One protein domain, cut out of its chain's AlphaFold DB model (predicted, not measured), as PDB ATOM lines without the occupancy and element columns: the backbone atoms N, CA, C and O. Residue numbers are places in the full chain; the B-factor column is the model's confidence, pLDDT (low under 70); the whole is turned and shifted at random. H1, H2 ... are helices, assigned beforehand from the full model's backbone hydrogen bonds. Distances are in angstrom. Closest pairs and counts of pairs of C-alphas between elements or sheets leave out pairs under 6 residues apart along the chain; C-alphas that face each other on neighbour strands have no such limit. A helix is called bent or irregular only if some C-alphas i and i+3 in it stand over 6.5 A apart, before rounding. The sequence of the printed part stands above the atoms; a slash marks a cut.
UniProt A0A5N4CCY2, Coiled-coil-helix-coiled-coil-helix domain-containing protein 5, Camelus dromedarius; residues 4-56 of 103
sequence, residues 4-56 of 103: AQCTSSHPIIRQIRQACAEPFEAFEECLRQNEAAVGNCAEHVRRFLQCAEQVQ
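What this domain is: This is residues 4 to 56 of the 103 residues of the protein "Coiled-coil-helix-coiled-coil-helix domain-containing protein 5" of Camelus dromedarius (UniProt A0A5N4CCY2). H3 and H4 form a long helical hairpin, with H2 set steeply at the end where H3 begins and H4 ends; residues 4 to 11, holding H1, stick out. The 53 printed residues, all helix in class, have four named helices, H1 to H4 in order. The whole is only just loose, close to compact: radius of gyration of the C-alphas 12.1 A, spans 33 by 23 by 14 A.

How they stand to each other: H1, residues 4 to 8, is apart from H3, residues 21 to 33, and H4, residues 35 to 54. H2, residues 11 to 19, and H4 only just touch, only at their ends, with 3 pairs of C-alphas within 8 A, the closest Ile 16 and Ala 52, 5.6 A. H3 and H4 touch, closest C-alphas Phe 27 and His 44, 5.1 A, at a shallow tilt of 6 degrees, opposite ways. Every O i to N i+4 pair is within hydrogen-bond range in H1, H2 and H3, and 10 of 16 in H4.

Where its parts are: H1 begins at C-alpha 4 (128.270, 181.098, 130.314). H3 is 18.7 A long. H4, 28.4 A, is irregular, with C-alphas 36 and 39 8.8 A apart, and ends at C-alpha 54 (128.104, 165.275, 147.260).

The domain as a whole: The printed part has no cut, and its three links are tight. Residues 4 to 13 and 56 have pLDDT under 70.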
ATOM      1  N   ALA A   4     127.230 182.120 130.411       56.47
ATOM      2  CA  ALA A   4     128.270 181.098 130.314       56.47
ATOM      3  C   ALA A   4     129.596 181.455 131.023       56.47
ATOM      4  O   ALA A   4     130.278 180.561 131.521       56.47
ATOM      5  N   GLN A   5     129.977 182.737 131.100       53.41
ATOM      6  CA  GLN A   5     131.195 183.164 131.808       53.41
ATOM      7  C   GLN A   5     130.996 183.144 133.326       53.41
ATOM      8  O   GLN A   5     131.888 182.714 134.051       53.41
ATOM      9  N   CYS A   6     129.807 183.526 133.803       49.12
ATOM     10  CA  CYS A   6     129.480 183.489 135.231       49.12
ATOM     11  C   CYS A   6     129.473 182.051 135.768       49.12
ATOM     12  O   CYS A   6     129.978 181.794 136.854       49.12
ATOM     13  N   THR A   7     128.972 181.095 134.981       58.66
ATOM     14  CA  THR A   7     128.985 179.668 135.345       58.66
ATOM     15  C   THR A   7     130.358 179.015 135.158       58.66
ATOM     16  O   THR A   7     130.737 178.182 135.973       58.66
ATOM     17  N   SER A   8     131.147 179.410 134.151       55.19
ATOM     18  CA  SER A   8     132.498 178.853 133.935       55.19
ATOM     19  C   SER A   8     133.528 179.316 134.971       55.19
ATOM     20  O   SER A   8     134.431 178.553 135.316       55.19
ATOM     21  N   SER A   9     133.395 180.542 135.487       57.22
ATOM     22  CA  SER A   9     134.289 181.091 136.517       57.22
ATOM     23  C   SER A   9     133.868 180.733 137.940       57.22
ATOM     24  O   SER A   9     134.632 180.972 138.874       57.22
ATOM     25  N   HIS A  10     132.675 180.159 138.129       68.62
ATOM     26  CA  HIS A  10     132.187 179.829 139.458       68.62
ATOM     27  C   HIS A  10     133.044 178.696 140.054       68.62
ATOM     28  O   HIS A  10     133.065 177.591 139.496       68.62
ATOM     29  N   PRO A  11     133.750 178.929 141.175       64.00
ATOM     30  CA  PRO A  11     134.731 177.985 141.718       64.00
ATOM     31  C   PRO A  11     134.111 176.614 142.014       64.00
ATOM     32  O   PRO A  11     134.746 175.584 141.811       64.00
ATOM     33  N   ILE A  12     132.827 176.591 142.368       69.00
ATOM     34  CA  ILE A  12     132.061 175.367 142.612       69.00
ATOM     35  C   ILE A  12     131.796 174.583 141.316       69.00
ATOM     36  O   ILE A  12     131.937 173.365 141.304       69.00
ATOM     37  N   ILE A  13     131.473 175.250 140.201       69.50
ATOM     38  CA  ILE A  13     131.249 174.569 138.911       69.50
ATOM     39  C   ILE A  13     132.560 173.937 138.419       69.50
ATOM     40  O   ILE A  13     132.547 172.830 137.878       69.50
ATOM     41  N   ARG A  14     133.702 174.602 138.645       70.94
ATOM     42  CA  ARG A  14     135.029 174.037 138.351       70.94
ATOM     43  C   ARG A  14     135.340 172.828 139.232       70.94
ATOM     44  O   ARG A  14     135.796 171.819 138.702       70.94
ATOM     45  N   GLN A  15     135.042 172.904 140.530       70.75
ATOM     46  CA  GLN A  15     135.241 171.801 141.472       70.75
ATOM     47  C   GLN A  15     134.407 170.573 141.088       70.75
ATOM     48  O   GLN A  15     134.941 169.471 141.041       70.75
ATOM     49  N   ILE A  16     133.128 170.762 140.748       75.44
ATOM     50  CA  ILE A  16     132.239 169.673 140.321       75.44
ATOM     51  C   ILE A  16     132.759 169.028 139.040       75.44
ATOM     52  O   ILE A  16     132.866 167.808 138.967       75.44
ATOM     53  N   ARG A  17     133.149 169.832 138.045       74.00
ATOM     54  CA  ARG A  17     133.711 169.313 136.790       74.00
ATOM     55  C   ARG A  17     135.003 168.523 136.998       74.00
ATOM     56  O   ARG A  17     135.224 167.568 136.273       74.00
ATOM     57  N   GLN A  18     135.843 168.910 137.959       73.31
ATOM     58  CA  GLN A  18     137.091 168.203 138.261       73.31
ATOM     59  C   GLN A  18     136.865 166.945 139.106       73.31
ATOM     60  O   GLN A  18     137.412 165.893 138.796       73.31
ATOM     61  N   ALA A  19     136.059 167.037 140.162       77.62
ATOM     62  CA  ALA A  19     135.811 165.927 141.079       77.62
ATOM     63  C   ALA A  19     134.893 164.854 140.475       77.62
ATOM     64  O   ALA A  19     135.042 163.675 140.777       77.62
ATOM     65  N   CYS A  20     133.976 165.257 139.595       84.25
ATOM     66  CA  CYS A  20     133.032 164.380 138.906       84.25
ATOM     67  C   CYS A  20     133.386 164.210 137.420       84.25
ATOM     68  O   CYS A  20     132.496 163.973 136.604       84.25
ATOM     69  N   ALA A  21     134.668 164.346 137.060       84.69
ATOM     70  CA  ALA A  21     135.131 164.201 135.679       84.69
ATOM     71  C   ALA A  21     134.884 162.783 135.134       84.69
ATOM     72  O   ALA A  21     134.367 162.634 134.033       84.69
ATOM     73  N   GLU A  22     135.160 161.748 135.933       85.31
ATOM     74  CA  GLU A  22     135.020 160.339 135.530       85.31
ATOM     75  C   GLU A  22     133.605 159.981 135.008       85.31
ATOM     76  O   GLU A  22     133.492 159.496 133.880       85.31
ATOM     77  N   PRO A  23     132.497 160.241 135.740       84.38
ATOM     78  CA  PRO A  23     131.156 159.945 135.230       84.38
ATOM     79  C   PRO A  23     130.748 160.836 134.047       84.38
ATOM     80  O   PRO A  23     129.898 160.434 133.252       84.38
ATOM     81  N   PHE A  24     131.336 162.030 133.916       84.50
ATOM     82  CA  PHE A  24     131.080 162.923 132.787       84.50
ATOM     83  C   PHE A  24     131.733 162.408 131.498       84.50
ATOM     84  O   PHE A  24     131.069 162.327 130.467       84.50
ATOM     85  N   GLU A  25     132.991 161.970 131.565       88.19
ATOM     86  CA  GLU A  25     133.689 161.361 130.426       88.19
ATOM     87  C   GLU A  25     133.005 160.060 129.979       88.19
ATOM     88  O   GLU A  25     132.816 159.835 128.784       88.19
ATOM     89  N   ALA A  26     132.547 159.229 130.924       87.31
ATOM     90  CA  ALA A  26     131.786 158.016 130.611       87.31
ATOM     91  C   ALA A  26     130.452 158.320 129.901       87.31
ATOM     92  O   ALA A  26     130.039 157.593 128.993       87.31
ATOM     93  N   PHE A  27     129.781 159.411 130.282       89.19
ATOM     94  CA  PHE A  27     128.575 159.880 129.604       89.19
ATOM     95  C   PHE A  27     128.862 160.332 128.167       89.19
ATOM     96  O   PHE A  27     128.141 159.917 127.259       89.19
ATOM     97  N   GLU A  28     129.907 161.134 127.949       88.44
ATOM     98  CA  GLU A  28     130.307 161.567 126.605       88.44
ATOM     99  C   GLU A  28     130.709 160.382 125.720       88.44
ATOM    100  O   GLU A  28     130.329 160.321 124.550       88.44
ATOM    101  N   GLU A  29     131.401 159.391 126.281       89.94
ATOM    102  CA  GLU A  29     131.773 158.177 125.559       89.94
ATOM    103  C   GLU A  29     130.550 157.337 125.166       89.94
ATOM    104  O   GLU A  29     130.434 156.897 124.020       89.94
ATOM    105  N   CYS A  30     129.596 157.163 126.086       88.75
ATOM    106  CA  CYS A  30     128.338 156.474 125.807       88.75
ATOM    107  C   CYS A  30     127.521 157.205 124.735       88.75
ATOM    108  O   CYS A  30     127.002 156.563 123.818       88.75
ATOM    109  N   LEU A  31     127.450 158.538 124.810       90.75
ATOM    110  CA  LEU A  31     126.779 159.383 123.824       90.75
ATOM    111  C   LEU A  31     127.405 159.267 122.438       90.75
ATOM    112  O   LEU A  31     126.682 159.182 121.451       90.75
ATOM    113  N   ARG A  32     128.736 159.225 122.359       89.62
ATOM    114  CA  ARG A  32     129.465 159.086 121.094       89.62
ATOM    115  C   ARG A  32     129.126 157.786 120.366       89.62
ATOM    116  O   ARG A  32     129.185 157.736 119.143       89.62
ATOM    117  N   GLN A  33     128.762 156.746 121.112       88.25
ATOM    118  CA  GLN A  33     128.363 155.445 120.576       88.25
ATOM    119  C   GLN A  33     126.836 155.310 120.411       88.25
ATOM    120  O   GLN A  33     126.379 154.507 119.603       88.25
ATOM    121  N   ASN A  34     126.045 156.083 121.164       87.19
ATOM    122  CA  ASN A  34     124.585 155.969 121.257       87.19
ATOM    123  C   ASN A  34     123.890 157.328 121.075       87.19
ATOM    124  O   ASN A  34     122.958 157.660 121.809       87.19
ATOM    125  N   GLU A  35     124.312 158.112 120.081       81.75
ATOM    126  CA  GLU A  35     123.771 159.457 119.820       81.75
ATOM    127  C   GLU A  35     122.244 159.453 119.615       81.75
ATOM    128  O   GLU A  35     121.539 160.347 120.082       81.75
ATOM    129  N   ALA A  36     121.713 158.392 119.000       82.06
ATOM    130  CA  ALA A  36     120.286 158.203 118.756       82.06
ATOM    131  C   ALA A  36     119.505 157.712 119.992       82.06
ATOM    132  O   ALA A  36     118.275 157.739 119.998       82.06
ATOM    133  N   ALA A  37     120.200 157.250 121.034       81.94
ATOM    134  CA  ALA A  37     119.616 156.615 122.211       81.94
ATOM    135  C   ALA A  37     120.224 157.168 123.508       81.94
ATOM    136  O   ALA A  37     120.644 156.417 124.388       81.94
ATOM    137  N   VAL A  38     120.196 158.495 123.657       80.69
ATOM    138  CA  VAL A  38     120.664 159.220 124.855       80.69
ATOM    139  C   VAL A  38     120.074 158.657 126.160       80.69
ATOM    140  O   VAL A  38     120.728 158.673 127.201       80.69
ATOM    141  N   GLY A  39     118.859 158.094 126.107       82.69
ATOM    142  CA  GLY A  39     118.203 157.442 127.244       82.69
ATOM    143  C   GLY A  39     118.959 156.233 127.815       82.69
ATOM    144  O   GLY A  39     118.867 155.989 129.016       82.69
ATOM    145  N   ASN A  40     119.760 155.529 127.010       85.69
ATOM    146  CA  ASN A  40     120.596 154.419 127.487       85.69
ATOM    147  C   ASN A  40     121.774 154.910 128.343       85.69
ATOM    148  O   ASN A  40     122.244 154.186 129.216       85.69
ATOM    149  N   CYS A  41     122.212 156.156 128.145       88.31
ATOM    150  CA  CYS A  41     123.306 156.777 128.891       88.31
ATOM    151  C   CYS A  41     122.826 157.511 130.158       88.31
ATOM    152  O   CYS A  41     123.622 158.160 130.841       88.31
ATOM    153  N   ALA A  42     121.532 157.421 130.499       86.19
ATOM    154  CA  ALA A  42     120.946 158.110 131.650       86.19
ATOM    155  C   ALA A  42     121.585 157.702 132.990       86.19
ATOM    156  O   ALA A  42     121.594 158.491 133.933       86.19
ATOM    157  N   GLU A  43     122.147 156.495 133.080       88.81
ATOM    158  CA  GLU A  43     122.871 156.014 134.261       88.81
ATOM    159  C   GLU A  43     124.097 156.888 134.572       88.81
ATOM    160  O   GLU A  43     124.250 157.353 135.705       88.81
ATOM    161  N   HIS A  44     124.890 157.222 133.550       87.00
ATOM    162  CA  HIS A  44     126.082 158.057 133.697       87.00
ATOM    163  C   HIS A  44     125.729 159.490 134.115       87.00
ATOM    164  O   HIS A  44     126.381 160.062 134.991       87.00
ATOM    165  N   VAL A  45     124.624 160.040 133.593       85.69
ATOM    166  CA  VAL A  45     124.099 161.349 134.026       85.69
ATOM    167  C   VAL A  45     123.652 161.308 135.486       85.69
ATOM    168  O   VAL A  45     123.955 162.223 136.249       85.69
ATOM    169  N   ARG A  46     122.959 160.246 135.915       86.62
ATOM    170  CA  ARG A  46     122.535 160.096 137.316       86.62
ATOM    171  C   ARG A  46     123.729 160.016 138.265       86.62
ATOM    172  O   ARG A  46     123.693 160.659 139.309       86.62
ATOM    173  N   ARG A  47     124.792 159.294 137.897       86.81
ATOM    174  CA  ARG A  47     126.037 159.230 138.683       86.81
ATOM    175  C   ARG A  47     126.753 160.575 138.745       86.81
ATOM    176  O   ARG A  47     127.230 160.957 139.812       86.81
ATOM    177  N   PHE A  48     126.782 161.320 137.641       86.50
ATOM    178  CA  PHE A  48     127.314 162.681 137.630       86.50
ATOM    179  C   PHE A  48     126.532 163.602 138.577       86.50
ATOM    180  O   PHE A  48     127.144 164.301 139.380       86.50
ATOM    181  N   LEU A  49     125.194 163.558 138.546       84.19
ATOM    182  CA  LEU A  49     124.341 164.357 139.434       84.19
ATOM    183  C   LEU A  49     124.527 163.986 140.912       84.19
ATOM    184  O   LEU A  49     124.673 164.873 141.743       84.19
ATOM    185  N   GLN A  50     124.610 162.695 141.236       84.56
ATOM    186  CA  GLN A  50     124.889 162.236 142.602       84.56
ATOM    187  C   GLN A  50     126.266 162.681 143.099       84.56
ATOM    188  O   GLN A  50     126.432 163.003 144.275       84.56
ATOM    189  N   CYS A  51     127.273 162.680 142.224       84.31
ATOM    190  CA  CYS A  51     128.584 163.218 142.559       84.31
ATOM    191  C   CYS A  51     128.488 164.731 142.794       84.31
ATOM    192  O   CYS A  51     128.939 165.205 143.832       84.31
ATOM    193  N   ALA A  52     127.824 165.464 141.896       82.44
ATOM    194  CA  ALA A  52     127.619 166.903 142.010       82.44
ATOM    195  C   ALA A  52     126.914 167.298 143.319       82.44
ATOM    196  O   ALA A  52     127.333 168.267 143.941       82.44
ATOM    197  N   GLU A  53     125.920 166.528 143.775       79.50
ATOM    198  CA  GLU A  53     125.254 166.717 145.073       79.50
ATOM    199  C   GLU A  53     126.206 166.513 146.266       79.50
ATOM    200  O   GLU A  53     126.133 167.247 147.248       79.50
ATOM    201  N   GLN A  54     127.138 165.560 146.187       74.38
ATOM    202  CA  GLN A  54     128.104 165.275 147.260       74.38
ATOM    203  C   GLN A  54     129.237 166.303 147.339       74.38
ATOM    204  O   GLN A  54     129.642 166.693 148.432       74.38
ATOM    205  N   VAL A  55     129.740 166.772 146.192       71.44
ATOM    206  CA  VAL A  55     130.691 167.900 146.126       71.44
ATOM    207  C   VAL A  55     130.009 169.266 146.222       71.44
ATOM    208  O   VAL A  55     130.673 170.300 146.134       71.44
ATOM    209  N   GLN A  56     128.713 169.281 146.533       61.97
ATOM    210  CA  GLN A  56     127.987 170.434 147.045       61.97
ATOM    211  C   GLN A  56     127.916 170.446 148.597       61.97
ATOM    212  O   GLN A  56     126.816 170.553 149.137       61.97
TER     213      GLN A  56